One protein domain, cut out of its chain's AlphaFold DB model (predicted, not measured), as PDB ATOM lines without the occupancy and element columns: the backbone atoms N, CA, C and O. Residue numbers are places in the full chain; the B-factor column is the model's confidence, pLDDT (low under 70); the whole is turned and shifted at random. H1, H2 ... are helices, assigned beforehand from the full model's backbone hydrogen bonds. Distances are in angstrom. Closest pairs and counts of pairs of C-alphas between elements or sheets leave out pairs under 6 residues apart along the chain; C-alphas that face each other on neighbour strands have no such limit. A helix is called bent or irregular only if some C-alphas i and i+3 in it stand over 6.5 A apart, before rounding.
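Overview. This is residues 2 to 56 of the 57 residues of an uncharacterized protein of Pantoea latae (UniProt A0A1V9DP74). Picture an open, zigzag chain of two helices with no packed core: the long bent helix H1, a loop that folds back from its end to the neighbourhood of its bend, and the kinked helix H2. Residues 2 to 18 stick out as an arm at one end, residues 41 to 56 at the other, and residues 24 to 30 make a free corner between them. The printed part has 55 residues, with H1 then H2 and no named strand, and its class is all helix. It is only just loose, close to extended, with a radius of gyration of the C-alphas of 15.0 A, and elongated, spanning 48 by 27 by 17 A.

Along the chain. Find C-alpha 2 at (-67.116, -19.914, -38.923), where H1, residues 2 to 28, begins. By its hydrogen bonds it was assigned as one helix, but it is bent: C-alphas 16 and 19 are 7.6 A apart. Arm H1a, residues 2 to 16, is 21.4 A long; arm H1b, residues 19 to 28, is 14.5 A long and starts at (-47.981, -5.666, -24.926). H2, residues 37 to 54, is 21.2 A long and ends at C-alpha 54, (-35.748, -11.320, -6.090). It is irregular, with C-alphas 41 and 44 8.6 A apart, and has a kink of 88 degrees near residue 44.

Arrangement. H1a and H1b stand at a steep tilt of 53 degrees. Look next at Ile 19 and Ala 37, whose C-alphas, 6.8 A apart, are the closest of H1b and H2. These two only just touch, with 3 pairs of C-alphas within 8 A, and H2 does so with residues 37 to 40 alone. They run the same way at a steep tilt of 69 degrees, only just short of about perpendicular. H1a and H2 are apart. In H1a and H1b every O i to N i+4 pair is within hydrogen-bond range; in H2, 10 of 14 are.

Size, cuts and confidence. The C-alphas of Ala 2 and Ala 56, the two farthest apart, are 49.0 A apart. The printed part has no cut, and the link from H1 to H2, 8 residues, is short. The mean pLDDT of the printed part is 89.2; residues 2 and 56 are under 70.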
ATOM      1  N   ALA A   2     -67.271 -21.375 -39.054       66.25
ATOM      2  CA  ALA A   2     -67.116 -19.914 -38.923       66.25
ATOM      3  C   ALA A   2     -66.747 -19.435 -37.500       66.25
ATOM      4  O   ALA A   2     -65.815 -18.654 -37.345       66.25
ATOM      5  N   SER A   3     -67.396 -19.967 -36.455       78.19
ATOM      6  CA  SER A   3     -67.097 -19.615 -35.053       78.19
ATOM      7  C   SER A   3     -65.628 -19.890 -34.673       78.19
ATOM      8  O   SER A   3     -64.935 -18.983 -34.215       78.19
ATOM      9  N   LYS A   4     -65.099 -21.071 -35.019       82.44
ATOM     10  CA  LYS A   4     -63.690 -21.436 -34.790       82.44
ATOM     11  C   LYS A   4     -62.700 -20.476 -35.468       82.44
ATOM     12  O   LYS A   4     -61.650 -20.166 -34.907       82.44
ATOM     13  N   LEU A   5     -63.020 -19.992 -36.674       87.38
ATOM     14  CA  LEU A   5     -62.194 -18.998 -37.367       87.38
ATOM     15  C   LEU A   5     -62.224 -17.650 -36.634       87.38
ATOM     16  O   LEU A   5     -61.167 -17.058 -36.420       87.38
ATOM     17  N   THR A   6     -63.402 -17.206 -36.189       93.19
ATOM     18  CA  THR A   6     -63.537 -15.944 -35.445       93.19
ATOM     19  C   THR A   6     -62.828 -15.970 -34.093       93.19
ATOM     20  O   THR A   6     -62.218 -14.978 -33.705       93.19
ATOM     21  N   GLU A   7     -62.831 -17.103 -33.385       95.62
ATOM     22  CA  GLU A   7     -62.073 -17.262 -32.137       95.62
ATOM     23  C   GLU A   7     -60.569 -17.172 -32.380       95.62
ATOM     24  O   GLU A   7     -59.864 -16.444 -31.678       95.62
ATOM     25  N   LYS A   8     -60.070 -17.836 -33.431       94.81
ATOM     26  CA  LYS A   8     -58.658 -17.738 -33.816       94.81
ATOM     27  C   LYS A   8     -58.271 -16.296 -34.150       94.81
ATOM     28  O   LYS A   8     -57.244 -15.825 -33.674       94.81
ATOM     29  N   GLN A   9     -59.104 -15.584 -34.910       96.19
ATOM     30  CA  GLN A   9     -58.876 -14.178 -35.265       96.19
ATOM     31  C   GLN A   9     -58.832 -13.266 -34.033       96.19
ATOM     32  O   GLN A   9     -57.931 -12.433 -33.928       96.19
ATOM     33  N   LYS A  10     -59.748 -13.451 -33.072       96.38
ATOM     34  CA  LYS A  10     -59.739 -12.718 -31.794       96.38
ATOM     35  C   LYS A  10     -58.450 -12.970 -31.013       96.38
ATOM     36  O   LYS A  10     -57.817 -12.017 -30.563       96.38
ATOM     37  N   ASN A  11     -58.031 -14.231 -30.908       95.62
ATOM     38  CA  ASN A  11     -56.800 -14.600 -30.208       95.62
ATOM     39  C   ASN A  11     -55.561 -13.990 -30.872       95.62
ATOM     40  O   ASN A  11     -54.703 -13.442 -30.181       95.62
ATOM     41  N   THR A  12     -55.482 -14.029 -32.203       95.75
ATOM     42  CA  THR A  12     -54.387 -13.399 -32.953       95.75
ATOM     43  C   THR A  12     -54.349 -11.890 -32.724       95.75
ATOM     44  O   THR A  12     -53.286 -11.345 -32.435       95.75
ATOM     45  N   LEU A  13     -55.499 -11.211 -32.789       96.19
ATOM     46  CA  LEU A  13     -55.575  -9.770 -32.547       96.19
ATOM     47  C   LEU A  13     -55.126  -9.407 -31.123       96.19
ATOM     48  O   LEU A  13     -54.388  -8.441 -30.934       96.19
ATOM     49  N   TRP A  14     -55.539 -10.196 -30.127       95.69
ATOM     50  CA  TRP A  14     -55.097 -10.026 -28.745       95.69
ATOM     51  C   TRP A  14     -53.578 -10.174 -28.609       95.69
ATOM     52  O   TRP A  14     -52.925  -9.297 -28.047       95.69
ATOM     53  N   GLN A  15     -52.994 -11.236 -29.171       92.69
ATOM     54  CA  GLN A  15     -51.548 -11.478 -29.120       92.69
ATOM     55  C   GLN A  15     -50.741 -10.325 -29.727       92.69
ATOM     56  O   GLN A  15     -49.725  -9.935 -29.155       92.69
ATOM     57  N   GLN A  16     -51.221  -9.745 -30.830       92.56
ATOM     58  CA  GLN A  16     -50.575  -8.609 -31.492       92.56
ATOM     59  C   GLN A  16     -50.613  -7.321 -30.661       92.56
ATOM     60  O   GLN A  16     -49.715  -6.491 -30.775       92.56
ATOM     61  N   ARG A  17     -51.655  -7.123 -29.843       94.56
ATOM     62  CA  ARG A  17     -51.901  -5.843 -29.155       94.56
ATOM     63  C   ARG A  17     -51.557  -5.837 -27.670       94.56
ATOM     64  O   ARG A  17     -51.234  -4.773 -27.149       94.56
ATOM     65  N   ARG A  18     -51.584  -6.990 -26.992       92.94
ATOM     66  CA  ARG A  18     -51.518  -7.086 -25.520       92.94
ATOM     67  C   ARG A  18     -50.358  -6.314 -24.882       92.94
ATOM     68  O   ARG A  18     -50.567  -5.646 -23.877       92.94
ATOM     69  N   ILE A  19     -49.162  -6.348 -25.479       92.50
ATOM     70  CA  ILE A  19     -47.981  -5.666 -24.926       92.50
ATOM     71  C   ILE A  19     -48.088  -4.153 -25.103       92.50
ATOM     72  O   ILE A  19     -47.901  -3.414 -24.143       92.50
ATOM     73  N   ALA A  20     -48.449  -3.684 -26.299       91.62
ATOM     74  CA  ALA A  20     -48.630  -2.258 -26.557       91.62
ATOM     75  C   ALA A  20     -49.736  -1.658 -25.673       91.62
ATOM     76  O   ALA A  20     -49.566  -0.569 -25.127       91.62
ATOM     77  N   SER A  21     -50.838  -2.393 -25.484       94.12
ATOM     78  CA  SER A  21     -51.910  -2.009 -24.563       94.12
ATOM     79  C   SER A  21     -51.416  -1.919 -23.120       94.12
ATOM     80  O   SER A  21     -51.646  -0.900 -22.482       94.12
ATOM     81  N   TYR A  22     -50.682  -2.924 -22.630       92.94
ATOM     82  CA  TYR A  22     -50.119  -2.907 -21.277       92.94
ATOM     83  C   TYR A  22     -49.174  -1.717 -21.053       92.94
ATOM     84  O   TYR A  22     -49.320  -0.983 -20.081       92.94
ATOM     85  N   GLN A  23     -48.259  -1.455 -21.991       92.06
ATOM     86  CA  GLN A  23     -47.347  -0.311 -21.907       92.06
ATOM     87  C   GLN A  23     -48.091   1.030 -21.891       92.06
ATOM     88  O   GLN A  23     -47.713   1.933 -21.145       92.06
ATOM     89  N   ALA A  24     -49.136   1.176 -22.711       93.31
ATOM     90  CA  ALA A  24     -49.973   2.370 -22.709       93.31
ATOM     91  C   ALA A  24     -50.700   2.541 -21.368       93.31
ATOM     92  O   ALA A  24     -50.702   3.645 -20.831       93.31
ATOM     93  N   SER A  25     -51.236   1.458 -20.795       95.50
ATOM     94  CA  SER A  25     -51.843   1.468 -19.459       95.50
ATOM     95  C   SER A  25     -50.850   1.901 -18.378       95.50
ATOM     96  O   SER A  25     -51.166   2.802 -17.613       95.50
ATOM     97  N   CYS A  26     -49.621   1.372 -18.368       94.81
ATOM     98  CA  CYS A  26     -48.584   1.812 -17.427       94.81
ATOM     99  C   CYS A  26     -48.292   3.317 -17.535       94.81
ATOM    100  O   CYS A  26     -48.140   3.991 -16.520       94.81
ATOM    101  N   ARG A  27     -48.264   3.870 -18.755       94.31
ATOM    102  CA  ARG A  27     -48.048   5.313 -18.964       94.31
ATOM    103  C   ARG A  27     -49.180   6.170 -18.401       94.31
ATOM    104  O   ARG A  27     -48.897   7.271 -17.945       94.31
ATOM    105  N   LEU A  28     -50.424   5.683 -18.406       96.38
ATOM    106  CA  LEU A  28     -51.547   6.384 -17.766       96.38
ATOM    107  C   LEU A  28     -51.355   6.500 -16.248       96.38
ATOM    108  O   LEU A  28     -51.800   7.473 -15.647       96.38
ATOM    109  N   GLU A  29     -50.647   5.547 -15.646       96.81
ATOM    110  CA  GLU A  29     -50.283   5.545 -14.226       96.81
ATOM    111  C   GLU A  29     -48.922   6.211 -13.953       96.81
ATOM    112  O   GLU A  29     -48.412   6.156 -12.837       96.81
ATOM    113  N   ASN A  30     -48.322   6.862 -14.957       95.56
ATOM    114  CA  ASN A  30     -46.977   7.449 -14.897       95.56
ATOM    115  C   ASN A  30     -45.865   6.435 -14.558       95.56
ATOM    116  O   ASN A  30     -44.792   6.810 -14.086       95.56
ATOM    117  N   LEU A  31     -46.097   5.149 -14.829       95.06
ATOM    118  CA  LEU A  31     -45.107   4.094 -14.652       95.06
ATOM    119  C   LEU A  31     -44.210   3.992 -15.889       95.06
ATOM    120  O   LEU A  31     -44.683   3.884 -17.025       95.06
ATOM    121  N   ILE A  32     -42.897   3.969 -15.659       89.50
ATOM    122  CA  ILE A  32     -41.891   3.747 -16.700       89.50
ATOM    123  C   ILE A  32     -41.419   2.299 -16.604       89.50
ATOM    124  O   ILE A  32     -40.805   1.890 -15.622       89.50
ATOM    125  N   LEU A  33     -41.710   1.515 -17.639       87.94
ATOM    126  CA  LEU A  33     -41.259   0.129 -17.717       87.94
ATOM    127  C   LEU A  33     -39.760   0.086 -18.024       87.94
ATOM    128  O   LEU A  33     -39.306   0.678 -19.000       87.94
ATOM    129  N   ALA A  34     -39.011  -0.645 -17.198       85.81
ATOM    130  CA  ALA A  34     -37.560  -0.767 -17.321       85.81
ATOM    131  C   ALA A  34     -37.119  -1.630 -18.517       85.81
ATOM    132  O   ALA A  34     -36.004  -1.478 -19.010       85.81
ATOM    133  N   GLU A  35     -37.980  -2.538 -18.987       84.56
ATOM    134  CA  GLU A  35     -37.635  -3.501 -20.034       84.56
ATOM    135  C   GLU A  35     -38.343  -3.220 -21.368       84.56
ATOM    136  O   GLU A  35     -39.523  -2.844 -21.390       84.56
ATOM    137  N   PRO A  36     -37.649  -3.442 -22.502       80.38
ATOM    138  CA  PRO A  36     -38.225  -3.267 -23.826       80.38
ATOM    139  C   PRO A  36     -39.281  -4.334 -24.145       80.38
ATOM    140  O   PRO A  36     -39.287  -5.439 -23.605       80.38
ATOM    141  N   ALA A  37     -40.157  -4.024 -25.106       75.31
ATOM    142  CA  ALA A  37     -41.225  -4.924 -25.552       75.31
ATOM    143  C   ALA A  37     -40.718  -6.275 -26.113       75.31
ATOM    144  O   ALA A  37     -41.452  -7.258 -26.091       75.31
ATOM    145  N   SER A  38     -39.468  -6.346 -26.582       73.75
ATOM    146  CA  SER A  38     -38.847  -7.577 -27.092       73.75
ATOM    147  C   SER A  38     -38.561  -8.615 -26.004       73.75
ATOM    148  O   SER A  38     -38.459  -9.803 -26.303       73.75
ATOM    149  N   THR A  39     -38.478  -8.215 -24.730       74.31
ATOM    150  CA  THR A  39     -38.262  -9.166 -23.629       74.31
ATOM    151  C   THR A  39     -39.463 -10.097 -23.424       74.31
ATOM    152  O   THR A  39     -39.316 -11.218 -22.937       74.31
ATOM    153  N   TYR A  40     -40.654  -9.681 -23.866       74.19
ATOM    154  CA  TYR A  40     -41.891 -10.442 -23.695       74.19
ATOM    155  C   TYR A  40     -41.979 -11.684 -24.600       74.19
ATOM    156  O   TYR A  40     -42.749 -12.594 -24.290       74.19
ATOM    157  N   ASP A  41     -41.160 -11.789 -25.653       81.12
ATOM    158  CA  ASP A  41     -41.065 -13.007 -26.479       81.12
ATOM    159  C   ASP A  41     -40.475 -14.191 -25.697       81.12
ATOM    160  O   ASP A  41     -40.724 -15.354 -26.012       81.12
ATOM    161  N   ARG A  42     -39.713 -13.897 -24.638       86.75
ATOM    162  CA  ARG A  42     -39.153 -14.874 -23.695       86.75
ATOM    163  C   ARG A  42     -39.641 -14.610 -22.269       86.75
ATOM    164  O   ARG A  42     -38.896 -14.833 -21.315       86.75
ATOM    165  N   ALA A  43     -40.888 -14.143 -22.138       87.62
ATOM    166  CA  ALA A  43     -41.467 -13.709 -20.867       87.62
ATOM    167  C   ALA A  43     -41.300 -14.747 -19.749       87.62
ATOM    168  O   ALA A  43     -40.823 -14.390 -18.680       87.62
ATOM    169  N   GLU A  44     -41.605 -16.025 -19.995       91.12
ATOM    170  CA  GLU A  44     -41.495 -17.077 -18.967       91.12
ATOM    171  C   GLU A  44     -40.062 -17.244 -18.446       91.12
ATOM    172  O   GLU A  44     -39.822 -17.197 -17.242       91.12
ATOM    173  N   ALA A  45     -39.081 -17.340 -19.349       91.06
ATOM    174  CA  ALA A  45     -37.677 -17.453 -18.960       91.06
ATOM    175  C   ALA A  45     -37.196 -16.206 -18.196       91.06
ATOM    176  O   ALA A  45     -36.407 -16.317 -17.252       91.06
ATOM    177  N   ARG A  46     -37.684 -15.016 -18.577       90.25
ATOM    178  CA  ARG A  46     -37.374 -13.777 -17.860       90.25
ATOM    179  C   ARG A  46     -38.019 -13.750 -16.476       90.25
ATOM    180  O   ARG A  46     -37.330 -13.407 -15.520       90.25
ATOM    181  N   LEU A  47     -39.283 -14.150 -16.353       91.06
ATOM    182  CA  LEU A  47     -39.985 -14.247 -15.073       91.06
ATOM    183  C   LEU A  47     -39.285 -15.229 -14.134       91.06
ATOM    184  O   LEU A  47     -39.063 -14.895 -12.976       91.06
ATOM    185  N   ASP A  48     -38.853 -16.386 -14.625       92.62
ATOM    186  CA  ASP A  48     -38.080 -17.341 -13.826       92.62
ATOM    187  C   ASP A  48     -36.729 -16.778 -13.381       92.62
ATOM    188  O   ASP A  48     -36.292 -17.013 -12.254       92.62
ATOM    189  N   SER A  49     -36.048 -16.020 -14.242       91.81
ATOM    190  CA  SER A  49     -34.823 -15.305 -13.871       91.81
ATOM    191  C   SER A  49     -35.084 -14.274 -12.769       91.81
ATOM    192  O   SER A  49     -34.355 -14.259 -11.781       91.81
ATOM    193  N   LEU A  50     -36.141 -13.468 -12.899       91.44
ATOM    194  CA  LEU A  50     -36.524 -12.454 -11.913       91.44
ATOM    195  C   LEU A  50     -36.936 -13.082 -10.577       91.44
ATOM    196  O   LEU A  50     -36.484 -12.632  -9.529       91.44
ATOM    197  N   ARG A  51     -37.719 -14.166 -10.602       94.31
ATOM    198  CA  ARG A  51     -38.095 -14.925  -9.399       94.31
ATOM    199  C   ARG A  51     -36.873 -15.466  -8.665       94.31
ATOM    200  O   ARG A  51     -36.838 -15.406  -7.448       94.31
ATOM    201  N   ARG A  52     -35.845 -15.946  -9.373       93.25
ATOM    202  CA  ARG A  52     -34.587 -16.376  -8.731       93.25
ATOM    203  C   ARG A  52     -33.780 -15.209  -8.160       93.25
ATOM    204  O   ARG A  52     -33.099 -15.390  -7.162       93.25
ATOM    205  N   GLN A  53     -33.824 -14.042  -8.804       93.06
ATOM    206  CA  GLN A  53     -33.072 -12.856  -8.378       93.06
ATOM    207  C   GLN A  53     -33.687 -12.169  -7.155       93.06
ATOM    208  O   GLN A  53     -32.947 -11.696  -6.300       93.06
ATOM    209  N   TYR A  54     -35.017 -12.113  -7.083       92.62
ATOM    210  CA  TYR A  54     -35.748 -11.320  -6.090       92.62
ATOM    211  C   TYR A  54     -36.660 -12.145  -5.172       92.62
ATOM    212  O   TYR A  54     -37.178 -11.603  -4.207       92.62
ATOM    213  N   GLY A  55     -36.888 -13.429  -5.457       78.62
ATOM    214  CA  GLY A  55     -37.809 -14.298  -4.712       78.62
ATOM    215  C   GLY A  55     -37.169 -15.076  -3.563       78.62
ATOM    216  O   GLY A  55     -37.713 -16.101  -3.165       78.62
ATOM    217  N   ALA A  56     -36.007 -14.640  -3.074       61.31
ATOM    218  CA  ALA A  56     -35.440 -15.139  -1.828       61.31
ATOM    219  C   ALA A  56     -35.998 -14.308  -0.659       61.31
ATOM    220  O   ALA A  56     -35.390 -13.317  -0.260       61.31
TER     221      ALA A  56